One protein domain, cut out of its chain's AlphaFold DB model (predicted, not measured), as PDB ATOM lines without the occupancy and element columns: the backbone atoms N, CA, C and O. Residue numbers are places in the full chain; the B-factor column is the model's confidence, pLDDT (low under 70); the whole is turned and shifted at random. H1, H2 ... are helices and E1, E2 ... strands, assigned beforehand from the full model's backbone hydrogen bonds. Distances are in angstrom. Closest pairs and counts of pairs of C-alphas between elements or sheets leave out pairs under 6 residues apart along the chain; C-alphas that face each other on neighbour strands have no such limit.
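This is residues 1 to 145 of the 224 residues of the protein "HATPase_c_4 domain-containing protein" of Verrucomicrobia bacterium (UniProt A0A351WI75). A twisted wall of two antiparallel hairpins side by side, E1 with E2 and E3 with E4, is covered along one face by the long helix H2, and H5 lies side by side with H2, running the opposite way. H4 lies near the last residues of H2, little H3 is over the E3 edge, and at the other end of the body residues 1 to 9, with most of H1, stick out. The printed part has 145 residues with five named helices and four named strands, in the order H1 H2 E1 E2 H3 H4 H5 E3 E4. The sheet's order is E1 E2 E4 E3, all antiparallel; the class is mixed, helices and strands, in two layers, H2 on one face of the sheet. The whole is compact, with a radius of gyration of the C-alphas of 15.9 A and spans of 49 by 33 by 31 A.

H1, residues 2 to 15, touches no helix and is not on the sheet. H2, residues 24 to 38, is on the sheet at a height of 10.0 A. It lies over E2, residues 56 to 62, and runs along it at 3 degrees on the local plane; the closest C-alphas, of Ala 35 and Ser 61, are 5.2 A apart. E1, residues 49 to 52, is antiparallel to E2, with N 51 and O 58 within hydrogen-bond range at 2.8 A. H3, residues 71 to 75, is on the same face as H2. H4, residues 86 to 94, only just touches H2, with 3 pairs of C-alphas within 8 A, made by residue 37 of H2 alone; the closest are those of Ala 37 and Gly 89, 6.0 A. H5, residues 104 to 114, touches H2 at a shallow tilt of 22 degrees, opposite ways; the C-alphas of Leu 27 and Met 108 are closest, at 5.3 A. H5 only grazes the sheet, with residues 108 to 112. E3, residues 121 to 125, is an edge strand; its closest C-alpha pair with H3 is Asp 123 and Val 71, 6.3 A. E4, residues 128 to 134, is antiparallel to E3, with N 130 and O 123 at 2.9 A, and to E2, with N 131 and O 59 at 2.9 A, both within hydrogen-bond range. In H1, H2, H3, H4 and H5 every O i to N i+4 pair is within hydrogen-bond range.

H1 begins at C-alpha 2 (3.078, 70.155, -3.844) and is 20.8 A long. H2, 21.1 A, begins at C-alpha 24 (15.216, 55.431, -7.717). E2 is 19.7 A long, H5 15.2 A, E3 12.4 A and H4 12.2 A; the shorter E1 and H3 measure 9.8 A and 6.1 A from first to last C-alpha. E4, 18.3 A, ends at C-alpha 134 (20.926, 57.095, 2.573).

The C-alphas farthest apart, of Met 1 and Pro 68, are 51.8 A apart. The printed part has no cut, and no link is long. The mean pLDDT of the printed part is 80.5; residues 1 to 23, 78 and 145 are under 70.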
ATOM      1  N   MET A   1       0.192  73.055  -2.222       38.75
ATOM      2  CA  MET A   1       0.245  72.853  -3.688       38.75
ATOM      3  C   MET A   1       1.148  71.700  -4.152       38.75
ATOM      4  O   MET A   1       0.891  71.214  -5.236       38.75
ATOM      5  N   LYS A   2       2.109  71.175  -3.367       45.47
ATOM      6  CA  LYS A   2       3.078  70.155  -3.844       45.47
ATOM      7  C   LYS A   2       2.626  68.676  -3.847       45.47
ATOM      8  O   LYS A   2       3.223  67.871  -4.541       45.47
ATOM      9  N   PHE A   3       1.586  68.280  -3.105       30.72
ATOM     10  CA  PHE A   3       1.224  66.852  -2.975       30.72
ATOM     11  C   PHE A   3       0.494  66.264  -4.195       30.72
ATOM     12  O   PHE A   3       0.685  65.094  -4.515       30.72
ATOM     13  N   ALA A   4      -0.314  67.067  -4.895       33.91
ATOM     14  CA  ALA A   4      -1.035  66.619  -6.088       33.91
ATOM     15  C   ALA A   4      -0.094  66.400  -7.290       33.91
ATOM     16  O   ALA A   4      -0.280  65.450  -8.043       33.91
ATOM     17  N   GLU A   5       0.957  67.220  -7.412       32.50
ATOM     18  CA  GLU A   5       2.036  67.042  -8.397       32.50
ATOM     19  C   GLU A   5       2.830  65.753  -8.153       32.50
ATOM     20  O   GLU A   5       3.075  64.991  -9.086       32.50
ATOM     21  N   VAL A   6       3.169  65.450  -6.893       41.09
ATOM     22  CA  VAL A   6       3.874  64.204  -6.542       41.09
ATOM     23  C   VAL A   6       3.013  62.976  -6.862       41.09
ATOM     24  O   VAL A   6       3.514  62.018  -7.441       41.09
ATOM     25  N   ALA A   7       1.711  63.008  -6.560       35.59
ATOM     26  CA  ALA A   7       0.799  61.904  -6.874       35.59
ATOM     27  C   ALA A   7       0.613  61.691  -8.391       35.59
ATOM     28  O   ALA A   7       0.541  60.546  -8.846       35.59
ATOM     29  N   GLY A   8       0.584  62.776  -9.175       30.64
ATOM     30  CA  GLY A   8       0.571  62.718 -10.640       30.64
ATOM     31  C   GLY A   8       1.833  62.065 -11.208       30.64
ATOM     32  O   GLY A   8       1.736  61.153 -12.031       30.64
ATOM     33  N   ASN A   9       3.002  62.443 -10.681       42.25
ATOM     34  CA  ASN A   9       4.292  61.876 -11.087       42.25
ATOM     35  C   ASN A   9       4.423  60.389 -10.725       42.25
ATOM     36  O   ASN A   9       4.956  59.612 -11.513       42.25
ATOM     37  N   VAL A  10       3.892  59.955  -9.576       41.28
ATOM     38  CA  VAL A  10       3.894  58.531  -9.189       41.28
ATOM     39  C   VAL A  10       3.071  57.689 -10.164       41.28
ATOM     40  O   VAL A  10       3.513  56.614 -10.561       41.28
ATOM     41  N   LYS A  11       1.903  58.176 -10.604       38.66
ATOM     42  CA  LYS A  11       1.061  57.452 -11.568       38.66
ATOM     43  C   LYS A  11       1.746  57.320 -12.936       38.66
ATOM     44  O   LYS A  11       1.717  56.252 -13.541       38.66
ATOM     45  N   GLN A  12       2.444  58.369 -13.365       36.91
ATOM     46  CA  GLN A  12       3.198  58.389 -14.619       36.91
ATOM     47  C   GLN A  12       4.433  57.466 -14.589       36.91
ATOM     48  O   GLN A  12       4.715  56.804 -15.583       36.91
ATOM     49  N   LEU A  13       5.116  57.347 -13.441       42.62
ATOM     50  CA  LEU A  13       6.226  56.402 -13.229       42.62
ATOM     51  C   LEU A  13       5.786  54.928 -13.245       42.62
ATOM     52  O   LEU A  13       6.590  54.054 -13.563       42.62
ATOM     53  N   VAL A  14       4.525  54.642 -12.903       47.94
ATOM     54  CA  VAL A  14       3.949  53.289 -12.979       47.94
ATOM     55  C   VAL A  14       3.552  52.935 -14.416       47.94
ATOM     56  O   VAL A  14       3.758  51.801 -14.842       47.94
ATOM     57  N   GLU A  15       3.002  53.895 -15.166       39.41
ATOM     58  CA  GLU A  15       2.534  53.688 -16.546       39.41
ATOM     59  C   GLU A  15       3.676  53.702 -17.579       39.41
ATOM     60  O   GLU A  15       3.622  52.957 -18.555       39.41
ATOM     61  N   ASN A  16       4.729  54.495 -17.353       44.66
ATOM     62  CA  ASN A  16       5.947  54.532 -18.166       44.66
ATOM     63  C   ASN A  16       7.176  54.505 -17.250       44.66
ATOM     64  O   ASN A  16       7.738  55.563 -16.942       44.66
ATOM     65  N   PRO A  17       7.604  53.317 -16.788       46.06
ATOM     66  CA  PRO A  17       8.777  53.233 -15.946       46.06
ATOM     67  C   PRO A  17       9.996  53.716 -16.744       46.06
ATOM     68  O   PRO A  17      10.237  53.208 -17.846       46.06
ATOM     69  N   PRO A  18      10.776  54.677 -16.222       48.81
ATOM     70  CA  PRO A  18      12.088  54.987 -16.779       48.81
ATOM     71  C   PRO A  18      12.931  53.708 -16.899       48.81
ATOM     72  O   PRO A  18      12.669  52.728 -16.185       48.81
ATOM     73  N   PRO A  19      13.943  53.695 -17.789       54.41
ATOM     74  CA  PRO A  19      14.846  52.562 -17.927       54.41
ATOM     75  C   PRO A  19      15.292  52.071 -16.549       54.41
ATOM     76  O   PRO A  19      15.612  52.868 -15.664       54.41
ATOM     77  N   LYS A  20      15.287  50.748 -16.357       49.56
ATOM     78  CA  LYS A  20      15.537  50.086 -15.062       49.56
ATOM     79  C   LYS A  20      16.877  50.496 -14.420       49.56
ATOM     80  O   LYS A  20      17.082  50.283 -13.233       49.56
ATOM     81  N   ASP A  21      17.759  51.099 -15.204       47.09
ATOM     82  CA  ASP A  21      19.111  51.484 -14.829       47.09
ATOM     83  C   ASP A  21      19.208  52.951 -14.346       47.09
ATOM     84  O   ASP A  21      20.241  53.356 -13.820       47.09
ATOM     85  N   GLU A  22      18.136  53.748 -14.461       53.50
ATOM     86  CA  GLU A  22      18.177  55.209 -14.259       53.50
ATOM     87  C   GLU A  22      17.227  55.735 -13.174       53.50
ATOM     88  O   GLU A  22      17.159  56.938 -12.955       53.50
ATOM     89  N   CYS A  23      16.494  54.881 -12.453       66.31
ATOM     90  CA  CYS A  23      15.442  55.348 -11.545       66.31
ATOM     91  C   CYS A  23      15.585  54.849 -10.109       66.31
ATOM     92  O   CYS A  23      15.793  53.660  -9.866       66.31
ATOM     93  N   ILE A  24      15.337  55.750  -9.150       73.62
ATOM     94  CA  ILE A  24      15.216  55.431  -7.717       73.62
ATOM     95  C   ILE A  24      14.239  54.269  -7.485       73.62
ATOM     96  O   ILE A  24      14.513  53.389  -6.673       73.62
ATOM     97  N   TYR A  25      13.134  54.199  -8.232       80.06
ATOM     98  CA  TYR A  25      12.182  53.090  -8.122       80.06
ATOM     99  C   TYR A  25      12.823  51.731  -8.436       80.06
ATOM    100  O   TYR A  25      12.614  50.756  -7.714       80.06
ATOM    101  N   ALA A  26      13.634  51.663  -9.492       80.00
ATOM    102  CA  ALA A  26      14.298  50.429  -9.882       80.00
ATOM    103  C   ALA A  26      15.367  50.007  -8.864       80.00
ATOM    104  O   ALA A  26      15.505  48.816  -8.590       80.00
ATOM    105  N   LEU A  27      16.048  50.974  -8.242       85.75
ATOM    106  CA  LEU A  27      16.951  50.731  -7.118       85.75
ATOM    107  C   LEU A  27      16.221  50.130  -5.908       85.75
ATOM    108  O   LEU A  27      16.690  49.145  -5.338       85.75
ATOM    109  N   LEU A  28      15.061  50.681  -5.539       89.00
ATOM    110  CA  LEU A  28      14.252  50.150  -4.439       89.00
ATOM    111  C   LEU A  28      13.783  48.725  -4.735       89.00
ATOM    112  O   LEU A  28      13.885  47.842  -3.880       89.00
ATOM    113  N   LEU A  29      13.313  48.488  -5.963       88.94
ATOM    114  CA  LEU A  29      12.885  47.167  -6.405       88.94
ATOM    115  C   LEU A  29      14.043  46.163  -6.367       88.94
ATOM    116  O   LEU A  29      13.869  45.065  -5.850       88.94
ATOM    117  N   GLU A  30      15.222  46.536  -6.863       90.56
ATOM    118  CA  GLU A  30      16.425  45.698  -6.834       90.56
ATOM    119  C   GLU A  30      16.808  45.329  -5.391       90.56
ATOM    120  O   GLU A  30      17.045  44.155  -5.098       90.56
ATOM    121  N   ALA A  31      16.792  46.285  -4.458       92.75
ATOM    122  CA  ALA A  31      17.114  46.026  -3.055       92.75
ATOM    123  C   ALA A  31      16.109  45.067  -2.386       92.75
ATOM    124  O   ALA A  31      16.508  44.120  -1.700       92.75
ATOM    125  N   VAL A  32      14.806  45.259  -2.628       93.69
ATOM    126  CA  VAL A  32      13.743  44.394  -2.084       93.69
ATOM    127  C   VAL A  32      13.773  43.000  -2.714       93.69
ATOM    128  O   VAL A  32      13.699  41.997  -2.003       93.69
ATOM    129  N   VAL A  33      13.929  42.905  -4.036       92.56
ATOM    130  CA  VAL A  33      14.023  41.620  -4.744       92.56
ATOM    131  C   VAL A  33      15.255  40.844  -4.284       92.56
ATOM    132  O   VAL A  33      15.145  39.645  -4.031       92.56
ATOM    133  N   ASN A  34      16.394  41.509  -4.073       91.94
ATOM    134  CA  ASN A  34      17.586  40.873  -3.509       91.94
ATOM    135  C   ASN A  34      17.349  40.380  -2.075       91.94
ATOM    136  O   ASN A  34      17.767  39.269  -1.733       91.94
ATOM    137  N   ALA A  35      16.622  41.141  -1.249       93.88
ATOM    138  CA  ALA A  35      16.236  40.692   0.086       93.88
ATOM    139  C   ALA A  35      15.379  39.416   0.039       93.88
ATOM    140  O   ALA A  35      15.617  38.513   0.842       93.88
ATOM    141  N   ILE A  36      14.444  39.311  -0.915       93.12
ATOM    142  CA  ILE A  36      13.580  38.135  -1.134       93.12
ATOM    143  C   ILE A  36      14.381  36.945  -1.671       93.12
ATOM    144  O   ILE A  36      14.267  35.837  -1.144       93.12
ATOM    145  N   ALA A  37      15.200  37.160  -2.700       91.31
ATOM    146  CA  ALA A  37      15.965  36.111  -3.370       91.31
ATOM    147  C   ALA A  37      16.984  35.443  -2.437       91.31
ATOM    148  O   ALA A  37      17.202  34.229  -2.502       91.31
ATOM    149  N   HIS A  38      17.599  36.235  -1.555       90.50
ATOM    150  CA  HIS A  38      18.693  35.788  -0.697       90.50
ATOM    151  C   HIS A  38      18.295  35.552   0.765       90.50
ATOM    152  O   HIS A  38      19.142  35.124   1.555       90.50
ATOM    153  N   ARG A  39      17.022  35.755   1.132       93.38
ATOM    154  CA  ARG A  39      16.497  35.468   2.476       93.38
ATOM    155  C   ARG A  39      16.844  34.048   2.926       93.38
ATOM    156  O   ARG A  39      16.772  33.096   2.147       93.38
ATOM    157  N   ASN A  40      17.206  33.886   4.199       93.94
ATOM    158  CA  ASN A  40      17.275  32.560   4.805       93.94
ATOM    159  C   ASN A  40      15.857  32.034   5.068       93.94
ATOM    160  O   ASN A  40      15.216  32.446   6.031       93.94
ATOM    161  N   TYR A  41      15.367  31.141   4.206       92.06
ATOM    162  CA  TYR A  41      14.023  30.573   4.331       92.06
ATOM    163  C   TYR A  41      13.888  29.472   5.384       92.06
ATOM    164  O   TYR A  41      12.763  29.164   5.761       92.06
ATOM    165  N   GLU A  42      14.998  28.940   5.902       92.50
ATOM    166  CA  GLU A  42      14.972  28.029   7.057       92.50
ATOM    167  C   GLU A  42      14.552  28.754   8.341       92.50
ATOM    168  O   GLU A  42      14.002  28.147   9.255       92.50
ATOM    169  N   ASP A  43      14.765  30.071   8.400       92.31
ATOM    170  CA  ASP A  43      14.255  30.895   9.482       92.31
ATOM    171  C   ASP A  43      12.812  31.313   9.193       92.31
ATOM    172  O   ASP A  43      12.548  32.277   8.469       92.31
ATOM    173  N   SER A  44      11.857  30.579   9.752       91.06
ATOM    174  CA  SER A  44      10.430  30.897   9.644       91.06
ATOM    175  C   SER A  44       9.980  32.001  10.607       91.06
ATOM    176  O   SER A  44       8.919  32.587  10.403       91.06
ATOM    177  N   SER A  45      10.779  32.313  11.632       92.88
ATOM    178  CA  SER A  45      10.412  33.234  12.716       92.88
ATOM    179  C   SER A  45      10.629  34.709  12.370       92.88
ATOM    180  O   SER A  45       9.912  35.579  12.865       92.88
ATOM    181  N   ARG A  46      11.604  35.007  11.504       94.31
ATOM    182  CA  ARG A  46      12.015  36.377  11.161       94.31
ATOM    183  C   ARG A  46      11.572  36.775   9.761       94.31
ATOM    184  O   ARG A  46      11.816  36.057   8.802       94.31
ATOM    185  N   GLN A  47      10.978  37.952   9.594       95.50
ATOM    186  CA  GLN A  47      10.554  38.467   8.282       95.50
ATOM    187  C   GLN A  47      11.576  39.437   7.681       95.50
ATOM    188  O   GLN A  47      12.453  39.918   8.391       95.50
ATOM    189  N   ILE A  48      11.468  39.725   6.379       96.50
ATOM    190  CA  ILE A  48      12.186  40.864   5.788       96.50
ATOM    191  C   ILE A  48      11.569  42.137   6.363       96.50
ATOM    192  O   ILE A  48      10.349  42.288   6.342       96.50
ATOM    193  N   LEU A  49      12.404  43.039   6.868       96.88
ATOM    194  CA  LEU A  49      11.959  44.314   7.422       96.88
ATOM    195  C   LEU A  49      12.347  45.436   6.469       96.88
ATOM    196  O   LEU A  49      13.487  45.497   6.014       96.88
ATOM    197  N   VAL A  50      11.409  46.339   6.210       96.31
ATOM    198  CA  VAL A  50      11.651  47.578   5.469       96.31
ATOM    199  C   VAL A  50      11.346  48.724   6.421       96.31
ATOM    200  O   VAL A  50      10.203  48.889   6.848       96.31
ATOM    201  N   LYS A  51      12.377  49.473   6.809       95.56
ATOM    202  CA  LYS A  51      12.276  50.580   7.762       95.56
ATOM    203  C   LYS A  51      12.572  51.880   7.033       95.56
ATOM    204  O   LYS A  51      13.689  52.083   6.562       95.56
ATOM    205  N   LEU A  52      11.568  52.743   6.940       93.81
ATOM    206  CA  LEU A  52      11.705  54.078   6.371       93.81
ATOM    207  C   LEU A  52      11.941  55.084   7.499       93.81
ATOM    208  O   LEU A  52      11.135  55.179   8.424       93.81
ATOM    209  N   PHE A  53      13.038  55.823   7.403       93.12
ATOM    210  CA  PHE A  53      13.380  56.934   8.281       93.12
ATOM    211  C   PHE A  53      13.301  58.250   7.502       93.12
ATOM    212  O   PHE A  53      13.092  58.255   6.290       93.12
ATOM    213  N   ALA A  54      13.463  59.374   8.200       89.06
ATOM    214  CA  ALA A  54      13.460  60.693   7.568       89.06
ATOM    215  C   ALA A  54      14.633  60.881   6.588       89.06
ATOM    216  O   ALA A  54      14.493  61.569   5.582       89.06
ATOM    217  N   ASP A  55      15.772  60.253   6.879       90.19
ATOM    218  CA  ASP A  55      17.057  60.434   6.205       90.19
ATOM    219  C   ASP A  55      17.522  59.201   5.417       90.19
ATOM    220  O   ASP A  55      18.477  59.306   4.655       90.19
ATOM    221  N   ARG A  56      16.893  58.031   5.590       93.38
ATOM    222  CA  ARG A  56      17.335  56.779   4.951       93.38
ATOM    223  C   ARG A  56      16.254  55.704   4.886       93.38
ATOM    224  O   ARG A  56      15.281  55.715   5.639       93.38
ATOM    225  N   LEU A  57      16.482  54.715   4.031       95.12
ATOM    226  CA  LEU A  57      15.729  53.465   3.980       95.12
ATOM    227  C   LEU A  57      16.636  52.298   4.381       95.12
ATOM    228  O   LEU A  57      17.704  52.114   3.803       95.12
ATOM    229  N   GLU A  58      16.196  51.478   5.332       97.12
ATOM    230  CA  GLU A  58      16.883  50.241   5.713       97.12
ATOM    231  C   GLU A  58      16.056  49.020   5.296       97.12
ATOM    232  O   GLU A  58      14.882  48.892   5.648       97.12
ATOM    233  N   ILE A  59      16.685  48.087   4.581       97.88
ATOM    234  CA  ILE A  59      16.101  46.796   4.204       97.88
ATOM    235  C   ILE A  59      16.905  45.698   4.893       97.88
ATOM    236  O   ILE A  59      18.100  45.543   4.646       97.88
ATOM    237  N   LEU A  60      16.250  44.929   5.760       97.56
ATOM    238  CA  LEU A  60      16.871  43.875   6.556       97.56
ATOM    239  C   LEU A  60      16.334  42.514   6.113       97.56
ATOM    240  O   LEU A  60      15.151  42.225   6.284       97.56
ATOM    241  N   SER A  61      17.206  41.657   5.580       96.38
ATOM    242  CA  SER A  61      16.868  40.280   5.200       96.38
ATOM    243  C   SER A  61      17.455  39.271   6.195       96.38
ATOM    244  O   SER A  61      18.636  39.379   6.534       96.38
ATOM    245  N   PRO A  62      16.676  38.294   6.696       96.31
ATOM    246  CA  PRO A  62      17.180  37.275   7.612       96.31
ATOM    247  C   PRO A  62      18.357  36.468   7.043       96.31
ATOM    248  O   PRO A  62      18.285  35.910   5.943       96.31
ATOM    249  N   GLY A  63      19.404  36.318   7.855       92.12
ATOM    250  CA  GLY A  63      20.574  35.494   7.568       92.12
ATOM    251  C   GLY A  63      21.730  36.244   6.905       92.12
ATOM    252  O   GLY A  63      21.560  37.245   6.218       92.12
ATOM    253  N   ALA A  64      22.941  35.723   7.099       91.44
ATOM    254  CA  ALA A  64      24.156  36.284   6.515       91.44
ATOM    255  C   ALA A  64      24.327  35.895   5.030       91.44
ATOM    256  O   ALA A  64      23.756  34.886   4.599       91.44
ATOM    257  N   PRO A  65      25.151  36.626   4.252       88.75
ATOM    258  CA  PRO A  65      25.583  36.200   2.922       88.75
ATOM    259  C   PRO A  65      26.175  34.782   2.927       88.75
ATOM    260  O   PRO A  65      26.852  34.379   3.874       88.75
ATOM    261  N   MET A  66      25.941  34.018   1.856       87.50
ATOM    262  CA  MET A  66      26.490  32.665   1.730       87.50
ATOM    263  C   MET A  66      27.996  32.685   1.487       87.50
ATOM    264  O   MET A  66      28.478  33.379   0.596       87.50
ATOM    265  N   LYS A  67      28.752  31.863   2.221       84.50
ATOM    266  CA  LYS A  67      30.186  31.674   1.959       84.50
ATOM    267  C   LYS A  67      30.393  31.180   0.512       84.50
ATOM    268  O   LYS A  67      29.626  30.331   0.067       84.50
ATOM    269  N   PRO A  68      31.407  31.683  -0.219       84.00
ATOM    270  CA  PRO A  68      32.535  32.505   0.238       84.00
ATOM    271  C   PRO A  68      32.293  34.028   0.173       84.00
ATOM    272  O   PRO A  68      33.260  34.803   0.220       84.00
ATOM    273  N   LEU A  69      31.043  34.468   0.007       85.75
ATOM    274  CA  LEU A  69      30.679  35.880  -0.015       85.75
ATOM    275  C   LEU A  69      30.769  36.470   1.396       85.75
ATOM    276  O   LEU A  69      30.383  35.848   2.382       85.75
ATOM    277  N   THR A  70      31.300  37.684   1.490       87.19
ATOM    278  CA  THR A  70      31.380  38.443   2.741       87.19
ATOM    279  C   THR A  70      30.877  39.854   2.496       87.19
ATOM    280  O   THR A  70      30.958  40.354   1.372       87.19
ATOM    281  N   VAL A  71      30.419  40.530   3.550       88.00
ATOM    282  CA  VAL A  71      30.025  41.949   3.491       88.00
ATOM    283  C   VAL A  71      31.145  42.799   2.879       88.00
ATOM    284  O   VAL A  71      30.895  43.637   2.022       88.00
ATOM    285  N   ALA A  72      32.405  42.521   3.229       86.25
ATOM    286  CA  ALA A  72      33.559  43.213   2.661       86.25
ATOM    287  C   ALA A  72      33.715  43.002   1.142       86.25
ATOM    288  O   ALA A  72      34.110  43.929   0.440       86.25
ATOM    289  N   LYS A  73      33.408  41.807   0.616       85.62
ATOM    290  CA  LYS A  73      33.422  41.547  -0.836       85.62
ATOM    291  C   LYS A  73      32.264  42.239  -1.551       85.62
ATOM    292  O   LYS A  73      32.482  42.785  -2.627       85.62
ATOM    293  N   ILE A  74      31.081  42.249  -0.934       86.44
ATOM    294  CA  ILE A  74      29.894  42.956  -1.440       86.44
ATOM    295  C   ILE A  74      30.182  44.458  -1.545       86.44
ATOM    296  O   ILE A  74      30.021  45.029  -2.616       86.44
ATOM    297  N   ARG A  75      30.726  45.070  -0.483       84.69
ATOM    298  CA  ARG A  75      31.133  46.489  -0.475       84.69
ATOM    299  C   ARG A  75      32.149  46.827  -1.571       84.69
ATOM    300  O   ARG A  75      32.141  47.932  -2.091       84.69
ATOM    301  N   LYS A  76      33.025  45.881  -1.928       80.31
ATOM    302  CA  LYS A  76      34.015  46.052  -3.006       80.31
ATOM    303  C   LYS A  76      33.438  45.861  -4.413       80.31
ATOM    304  O   LYS A  76      34.181  46.056  -5.366       80.31
ATOM    305  N   GLY A  77      32.188  45.416  -4.561       73.62
ATOM    306  CA  GLY A  77      31.584  45.100  -5.862       73.62
ATOM    307  C   GLY A  77      32.163  43.858  -6.559       73.62
ATOM    308  O   GLY A  77      31.737  43.512  -7.653       73.62
ATOM    309  N   ASN A  78      33.099  43.144  -5.922       69.38
ATOM    310  CA  ASN A  78      33.783  41.979  -6.490       69.38
ATOM    311  C   ASN A  78      33.148  40.678  -5.984       69.38
ATOM    312  O   ASN A  78      33.799  39.846  -5.338       69.38
ATOM    313  N   CYS A  79      31.849  40.528  -6.223       72.94
ATOM    314  CA  CYS A  79      31.075  39.366  -5.807       72.94
ATOM    315  C   CYS A  79      30.679  38.506  -7.008       72.94
ATOM    316  O   CYS A  79      30.051  38.981  -7.948       72.94
ATOM    317  N   LEU A  80      31.020  37.218  -6.950       79.00
ATOM    318  CA  LEU A  80      30.454  36.237  -7.867       79.00
ATOM    319  C   LEU A  80      29.011  35.924  -7.450       79.00
ATOM    320  O   LEU A  80      28.731  35.875  -6.245       79.00
ATOM    321  N   PRO A  81      28.103  35.699  -8.413       78.75
ATOM    322  CA  PRO A  81      26.718  35.380  -8.111       78.75
ATOM    323  C   PRO A  81      26.626  34.078  -7.313       78.75
ATOM    324  O   PRO A  81      27.203  33.054  -7.676       78.75
ATOM    325  N   CYS A  82      25.889  34.123  -6.205       82.25
ATOM    326  CA  CYS A  82      25.641  32.973  -5.346       82.25
ATOM    327  C   CYS A  82      24.196  33.035  -4.850       82.25
ATOM    328  O   CYS A  82      23.813  33.964  -4.136       82.25
ATOM    329  N   SER A  83      23.386  32.058  -5.253       83.75
ATOM    330  CA  SER A  83      21.973  31.984  -4.878       83.75
ATOM    331  C   SER A  83      21.766  30.938  -3.794       83.75
ATOM    332  O   SER A  83      22.135  29.781  -3.979       83.75
ATOM    333  N   ARG A  84      21.121  31.333  -2.691       85.56
ATOM    334  CA  ARG A  84      20.703  30.407  -1.624       85.56
ATOM    335  C   ARG A  84      19.612  29.465  -2.085       85.56
ATOM    336  O   ARG A  84      19.651  28.282  -1.777       85.56
ATOM    337  N   ASN A  85      18.669  29.998  -2.847       88.25
ATOM    338  CA  ASN A  85      17.612  29.228  -3.469       88.25
ATOM    339  C   ASN A  85      17.692  29.417  -4.995       88.25
ATOM    340  O   ASN A  85      17.152  30.393  -5.520       88.25
ATOM    341  N   PRO A  86      18.385  28.515  -5.717       88.75
ATOM    342  CA  PRO A  86      18.522  28.603  -7.168       88.75
ATOM    343  C   PRO A  86      17.183  28.555  -7.909       88.75
ATOM    344  O   PRO A  86      17.048  29.199  -8.944       88.75
ATOM    345  N   ILE A  87      16.189  27.832  -7.379       91.62
ATOM    346  CA  ILE A  87      14.851  27.733  -7.977       91.62
ATOM    347  C   ILE A  87      14.158  29.096  -7.906       91.62
ATOM    348  O   ILE A  87      13.720  29.618  -8.929       91.62
ATOM    349  N   LEU A  88      14.126  29.718  -6.723       91.00
ATOM    350  CA  LEU A  88      13.570  31.064  -6.555       91.00
ATOM    351  C   LEU A  88      14.297  32.083  -7.443       91.00
ATOM    352  O   LEU A  88      13.652  32.872  -8.129       91.00
ATOM    353  N   GLY A  89      15.630  32.026  -7.484       89.69
ATOM    354  CA  GLY A  89      16.428  32.877  -8.365       89.69
ATOM    355  C   GLY A  89      16.092  32.685  -9.848       89.69
ATOM    356  O   GLY A  89      16.101  33.653 -10.607       89.69
ATOM    357  N   GLN A  90      15.780  31.462 -10.292       89.94
ATOM    358  CA  GLN A  90      15.344  31.189 -11.670       89.94
ATOM    359  C   GLN A  90      13.965  31.778 -11.963       89.94
ATOM    360  O   GLN A  90      13.802  32.426 -12.995       89.94
ATOM    361  N   TYR A  91      13.007  31.635 -11.047       92.62
ATOM    362  CA  TYR A  91      11.685  32.247 -11.203       92.62
ATOM    363  C   TYR A  91      11.761  33.776 -11.260       92.62
ATOM    364  O   TYR A  91      11.188  34.382 -12.162       92.62
ATOM    365  N   LEU A  92      12.517  34.406 -10.356       89.62
ATOM    366  CA  LEU A  92      12.694  35.863 -10.352       89.62
ATOM    367  C   LEU A  92      13.379  36.372 -11.629       89.62
ATOM    368  O   LEU A  92      13.036  37.449 -12.118       89.62
ATOM    369  N   ASN A  93      14.297  35.587 -12.197       88.50
ATOM    370  CA  ASN A  93      14.907  35.885 -13.491       88.50
ATOM    371  C   ASN A  93      13.907  35.753 -14.648       88.50
ATOM    372  O   ASN A  93      13.822  36.638 -15.497       88.50
ATOM    373  N   HIS A  94      13.088  34.698 -14.655       88.94
ATOM    374  CA  HIS A  94      12.052  34.510 -15.674       88.94
ATOM    375  C   HIS A  94      11.016  35.647 -15.663       88.94
ATOM    376  O   HIS A  94      10.606  36.129 -16.717       88.94
ATOM    377  N   LEU A  95      10.674  36.144 -14.471       88.31
ATOM    378  CA  LEU A  95       9.814  37.316 -14.272       88.31
ATOM    379  C   LEU A  95      10.514  38.656 -14.562       88.31
ATOM    380  O   LEU A  95       9.907  39.711 -14.398       88.31
ATOM    381  N   ARG A  96      11.788  38.639 -14.982       84.56
ATOM    382  CA  ARG A  96      12.622  39.829 -15.235       84.56
ATOM    383  C   ARG A  96      12.762  40.755 -14.021       84.56
ATOM    384  O   ARG A  96      13.043  41.948 -14.170       84.56
ATOM    385  N   LEU A  97      12.594  40.217 -12.814       84.44
ATOM    386  CA  LEU A  97      12.727  40.959 -11.561       84.44
ATOM    387  C   LEU A  97      14.182  41.018 -11.094       84.44
ATOM    388  O   LEU A  97      14.604  42.069 -10.624       84.44
ATOM    389  N   MET A  98      14.956  39.949 -11.306       84.19
ATOM    390  CA  MET A  98      16.348  39.816 -10.861       84.19
ATOM    391  C   MET A  98      17.249  39.303 -11.990       84.19
ATOM    392  O   MET A  98      16.847  38.418 -12.735       84.19
ATOM    393  N   ASP A  99      18.484  39.799 -12.077       79.62
ATOM    394  CA  ASP A  99      19.520  39.210 -12.937       79.62
ATOM    395  C   ASP A  99      20.397  38.235 -12.130       79.62
ATOM    396  O   ASP A  99      20.888  38.563 -11.049       79.62
ATOM    397  N   GLN A 100      20.646  37.042 -12.670       75.50
ATOM    398  CA  GLN A 100      21.510  36.034 -12.046       75.50
ATOM    399  C   GLN A 100      23.009  36.297 -12.230       75.50
ATOM    400  O   GLN A 100      23.828  35.596 -11.636       75.50
ATOM    401  N   ARG A 101      23.398  37.297 -13.027       73.56
ATOM    402  CA  ARG A 101      24.811  37.623 -13.296       73.56
ATOM    403  C   ARG A 101      25.504  38.352 -12.139       73.56
ATOM    404  O   ARG A 101      26.705  38.584 -12.217       73.56
ATOM    405  N   GLY A 102      24.775  38.712 -11.077       76.19
ATOM    406  CA  GLY A 102      25.328  39.419  -9.910       76.19
ATOM    407  C   GLY A 102      25.537  40.923 -10.126       76.19
ATOM    408  O   GLY A 102      26.222  41.573  -9.345       76.19
ATOM    409  N   SER A 103      24.933  41.482 -11.173       81.12
ATOM    410  CA  SER A 103      25.029  42.892 -11.573       81.12
ATOM    411  C   SER A 103      24.207  43.850 -10.692       81.12
ATOM    412  O   SER A 103      24.448  45.054 -10.706       81.12
ATOM    413  N   GLY A 104      23.267  43.330  -9.893       82.88
ATOM    414  CA  GLY A 104      22.317  44.120  -9.100       82.88
ATOM    415  C   GLY A 104      22.947  45.066  -8.080       82.88
ATOM    416  O   GLY A 104      22.571  46.231  -7.997       82.88
ATOM    417  N   ILE A 105      23.966  44.601  -7.353       85.81
ATOM    418  CA  ILE A 105      24.711  45.426  -6.385       85.81
ATOM    419  C   ILE A 105      25.399  46.607  -7.083       85.81
ATOM    420  O   ILE A 105      25.374  47.726  -6.569       85.81
ATOM    421  N   GLY A 106      25.976  46.368  -8.266       84.19
ATOM    422  CA  GLY A 106      26.590  47.408  -9.092       84.19
ATOM    423  C   GLY A 106      25.564  48.436  -9.563       84.19
ATOM    424  O   GLY A 106      25.760  49.626  -9.339       84.19
ATOM    425  N   ARG A 107      24.423  47.976 -10.095       84.19
ATOM    426  CA  ARG A 107      23.321  48.862 -10.506       84.19
ATOM    427  C   ARG A 107      22.803  49.727  -9.361       84.19
ATOM    428  O   ARG A 107      22.580  50.913  -9.562       84.19
ATOM    429  N   MET A 108      22.641  49.172  -8.156       87.56
ATOM    430  CA  MET A 108      22.231  49.973  -6.994       87.56
ATOM    431  C   MET A 108      23.262  51.058  -6.671       87.56
ATOM    432  O   MET A 108      22.885  52.202  -6.435       87.56
ATOM    433  N   LYS A 109      24.562  50.726  -6.699       87.31
ATOM    434  CA  LYS A 109      25.631  51.717  -6.509       87.31
ATOM    435  C   LYS A 109      25.541  52.832  -7.559       87.31
ATOM    436  O   LYS A 109      25.559  54.005  -7.200       87.31
ATOM    437  N   GLU A 110      25.457  52.467  -8.834       82.75
ATOM    438  CA  GLU A 110      25.405  53.422  -9.947       82.75
ATOM    439  C   GLU A 110      24.175  54.327  -9.859       82.75
ATOM    440  O   GLU A 110      24.299  55.546  -9.973       82.75
ATOM    441  N   ALA A 111      23.007  53.753  -9.574       83.94
ATOM    442  CA  ALA A 111      21.765  54.500  -9.450       83.94
ATOM    443  C   ALA A 111      21.800  55.516  -8.296       83.94
ATOM    444  O   ALA A 111      21.353  56.643  -8.499       83.94
ATOM    445  N   MET A 112      22.358  55.177  -7.122       87.25
ATOM    446  CA  MET A 112      22.499  56.159  -6.029       87.25
ATOM    447  C   MET A 112      23.417  57.311  -6.425       87.25
ATOM    448  O   MET A 112      23.024  58.472  -6.321       87.25
ATOM    449  N   LEU A 113      24.599  56.992  -6.958       85.25
ATOM    450  CA  LEU A 113      25.581  58.003  -7.346       85.25
ATOM    451  C   LEU A 113      25.043  58.933  -8.435       85.25
ATOM    452  O   LEU A 113      25.223  60.145  -8.343       85.25
ATOM    453  N   ASN A 114      24.343  58.395  -9.436       80.56
ATOM    454  CA  ASN A 114      23.763  59.196 -10.514       80.56
ATOM    455  C   ASN A 114      22.690  60.178 -10.024       80.56
ATOM    456  O   ASN A 114      22.518  61.225 -10.640       80.56
ATOM    457  N   HIS A 115      22.031  59.891  -8.898       81.31
ATOM    458  CA  HIS A 115      21.104  60.820  -8.242       81.31
ATOM    459  C   HIS A 115      21.792  61.750  -7.232       81.31
ATOM    460  O   HIS A 115      21.121  62.479  -6.504       81.31
ATOM    461  N   GLY A 116      23.126  61.725  -7.172       81.50
ATOM    462  CA  GLY A 116      23.916  62.517  -6.237       81.50
ATOM    463  C   GLY A 116      23.904  61.987  -4.805       81.50
ATOM    464  O   GLY A 116      24.361  62.690  -3.908       81.50
ATOM    465  N   LEU A 117      23.413  60.769  -4.567       88.19
ATOM    466  CA  LEU A 117      23.366  60.136  -3.250       88.19
ATOM    467  C   LEU A 117      24.629  59.313  -2.970       88.19
ATOM    468  O   LEU A 117      25.375  58.950  -3.880       88.19
ATOM    469  N   ASP A 118      24.857  59.004  -1.694       89.31
ATOM    470  CA  ASP A 118      25.968  58.153  -1.273       89.31
ATOM    471  C   ASP A 118      25.719  56.682  -1.632       89.31
ATOM    472  O   ASP A 118      24.587  56.250  -1.849       89.31
ATOM    473  N   MET A 119      26.793  55.892  -1.717       90.56
ATOM    474  CA  MET A 119      26.678  54.469  -2.045       90.56
ATOM    475  C   MET A 119      25.870  53.711  -0.980       90.56
ATOM    476  O   MET A 119      25.976  54.042   0.203       90.56
ATOM    477  N   PRO A 120      25.164  52.627  -1.358       92.75
ATOM    478  CA  PRO A 120      24.503  51.770  -0.385       92.75
ATOM    479  C   PRO A 120      25.491  51.218   0.645       92.75
ATOM    480  O   PRO A 120      26.567  50.713   0.295       92.75
ATOM    481  N   GLU A 121      25.095  51.240   1.911       94.69
ATOM    482  CA  GLU A 121      25.845  50.598   2.982       94.69
ATOM    483  C   GLU A 121      25.322  49.184   3.230       94.69
ATOM    484  O   GLU A 121      24.131  48.897   3.107       94.69
ATOM    485  N   TYR A 122      26.236  48.287   3.595       94.38
ATOM    486  CA  TYR A 122      25.931  46.881   3.844       94.38
ATOM    487  C   TYR A 122      26.532  46.450   5.167       94.38
ATOM    488  O   TYR A 122      27.741  46.627   5.362       94.38
ATOM    489  N   ASP A 123      25.757  45.814   6.033       94.81
ATOM    490  CA  ASP A 123      26.248  45.285   7.302       94.81
ATOM    491  C   ASP A 123      25.434  44.081   7.803       94.81
ATOM    492  O   ASP A 123      24.501  43.605   7.150       94.81
ATOM    493  N   LEU A 124      25.864  43.530   8.938       94.56
ATOM    494  CA  LEU A 124      25.188  42.439   9.628       94.56
ATOM    495  C   LEU A 124      24.800  42.917  11.022       94.56
ATOM    496  O   LEU A 124      25.677  43.244  11.820       94.56
ATOM    497  N   THR A 125      23.507  42.895  11.321       93.19
ATOM    498  CA  THR A 125      22.968  43.297  12.623       93.19
ATOM    499  C   THR A 125      21.926  42.285  13.078       93.19
ATOM    500  O   THR A 125      21.073  41.896  12.289       93.19
ATOM    501  N   GLU A 126      22.024  41.786  14.313       91.56
ATOM    502  CA  GLU A 126      21.037  40.855  14.904       91.56
ATOM    503  C   GLU A 126      20.707  39.629  14.017       91.56
ATOM    504  O   GLU A 126      19.584  39.126  13.956       91.56
ATOM    505  N   GLY A 127      21.700  39.148  13.262       91.94
ATOM    506  CA  GLY A 127      21.536  38.035  12.326       91.94
ATOM    507  C   GLY A 127      20.733  38.365  11.059       91.94
ATOM    508  O   GLY A 127      20.318  37.436  10.364       91.94
ATOM    509  N   TYR A 128      20.513  39.644  10.766       95.81
ATOM    510  CA  TYR A 128      20.029  40.173   9.496       95.81
ATOM    511  C   TYR A 128      21.188  40.698   8.655       95.81
ATOM    512  O   TYR A 128      22.126  41.296   9.180       95.81
ATOM    513  N   PHE A 129      21.090  40.527   7.342       95.62
ATOM    514  CA  PHE A 129      21.838  41.318   6.379       95.62
ATOM    515  C   PHE A 129      21.064  42.598   6.084       95.62
ATOM    516  O   PHE A 129      19.926  42.537   5.609       95.62
ATOM    517  N   ARG A 130      21.670  43.744   6.393       97.06
ATOM    518  CA  ARG A 130      21.064  45.060   6.212       97.06
ATOM    519  C   ARG A 130      21.681  45.769   5.012       97.06
ATOM    520  O   ARG A 130      22.901  45.790   4.858       97.06
ATOM    521  N   VAL A 131      20.808  46.338   4.189       96.81
ATOM    522  CA  VAL A 131      21.127  47.311   3.143       96.81
ATOM    523  C   VAL A 131      20.565  48.654   3.590       96.81
ATOM    524  O   VAL A 131      19.365  48.750   3.851       96.81
ATOM    525  N   THR A 132      21.415  49.671   3.668       96.56
ATOM    526  CA  THR A 132      21.017  51.037   4.020       96.56
ATOM    527  C   THR A 132      21.201  51.941   2.811       96.56
ATOM    528  O   THR A 132      22.281  51.994   2.220       96.56
ATOM    529  N   LEU A 133      20.131  52.635   2.437       94.56
ATOM    530  CA  LEU A 133      20.080  53.585   1.334       94.56
ATOM    531  C   LEU A 133      19.881  54.976   1.936       94.56
ATOM    532  O   LEU A 133      18.777  55.312   2.370       94.56
ATOM    533  N   ASN A 134      20.960  55.752   2.005       92.38
ATOM    534  CA  ASN A 134      20.926  57.095   2.573       92.38
ATOM    535  C   ASN A 134      20.279  58.074   1.585       92.38
ATOM    536  O   ASN A 134      20.559  58.062   0.385       92.38
ATOM    537  N   GLY A 135      19.385  58.909   2.100       87.81
ATOM    538  CA  GLY A 135      18.843  60.056   1.393       87.81
ATOM    539  C   GLY A 135      19.843  61.217   1.342       87.81
ATOM    540  O   GLY A 135      20.977  61.094   1.805       87.81
ATOM    541  N   PRO A 136      19.432  62.368   0.792       84.19
ATOM    542  CA  PRO A 136      20.299  63.541   0.652       84.19
ATOM    543  C   PRO A 136      20.643  64.226   1.988       84.19
ATOM    544  O   PRO A 136      21.546  65.058   2.031       84.19
ATOM    545  N   GLY A 137      19.951  63.884   3.082       82.75
ATOM    546  CA  GLY A 137      20.059  64.603   4.350       82.75
ATOM    547  C   GLY A 137      19.548  66.039   4.210       82.75
ATOM    548  O   GLY A 137      18.523  66.267   3.567       82.75
ATOM    549  N   ASP A 138      20.275  66.993   4.794       79.12
ATOM    550  CA  ASP A 138      19.943  68.425   4.730       79.12
ATOM    551  C   ASP A 138      20.432  69.105   3.437       79.12
ATOM    552  O   ASP A 138      19.953  70.181   3.078       79.12
ATOM    553  N   ASP A 139      21.373  68.486   2.721       79.12
ATOM    554  CA  ASP A 139      21.920  69.001   1.467       79.12
ATOM    555  C   ASP A 139      21.073  68.493   0.297       79.12
ATOM    556  O   ASP A 139      21.364  67.467  -0.308       79.12
ATOM    557  N   LEU A 140      19.973  69.186  -0.002       77.50
ATOM    558  CA  LEU A 140      19.112  68.851  -1.143       77.50
ATOM    559  C   LEU A 140      19.723  69.265  -2.490       77.50
ATOM    560  O   LEU A 140      19.332  68.717  -3.520       77.50
ATOM    561  N   ASP A 141      20.692  70.182  -2.487       74.69
ATOM    562  CA  ASP A 141      21.316  70.727  -3.698       74.69
ATOM    563  C   ASP A 141      22.243  69.708  -4.379       74.69
ATOM    564  O   ASP A 141      22.541  69.819  -5.572       74.69
ATOM    565  N   ARG A 142      22.667  68.667  -3.650       76.06
ATOM    566  CA  ARG A 142      23.414  67.539  -4.223       76.06
ATOM    567  C   ARG A 142      22.565  66.628  -5.111       76.06
ATOM    568  O   ARG A 142      23.154  65.859  -5.872       76.06
ATOM    569  N   LEU A 143      21.232  66.654  -4.989       76.38
ATOM    570  CA  LEU A 143      20.350  65.794  -5.777       76.38
ATOM    571  C   LEU A 143      20.451  66.144  -7.258       76.38
ATOM    572  O   LEU A 143      20.432  67.310  -7.645       76.38
ATOM    573  N   ARG A 144      20.530  65.113  -8.093       70.81
ATOM    574  CA  ARG A 144      20.635  65.265  -9.546       70.81
ATOM    575  C   ARG A 144      19.585  64.430 -10.240       70.81
ATOM    576  O   ARG A 144      19.253  63.334  -9.782       70.81
ATOM    577  N   SER A 145      19.090  64.929 -11.364       65.88
ATOM    578  CA  SER A 145      18.440  64.061 -12.335       65.88
ATOM    579  C   SER A 145      19.521  63.262 -13.079       65.88
ATOM    580  O   SER A 145      20.592  63.808 -13.344       65.88
TER     581      SER A 145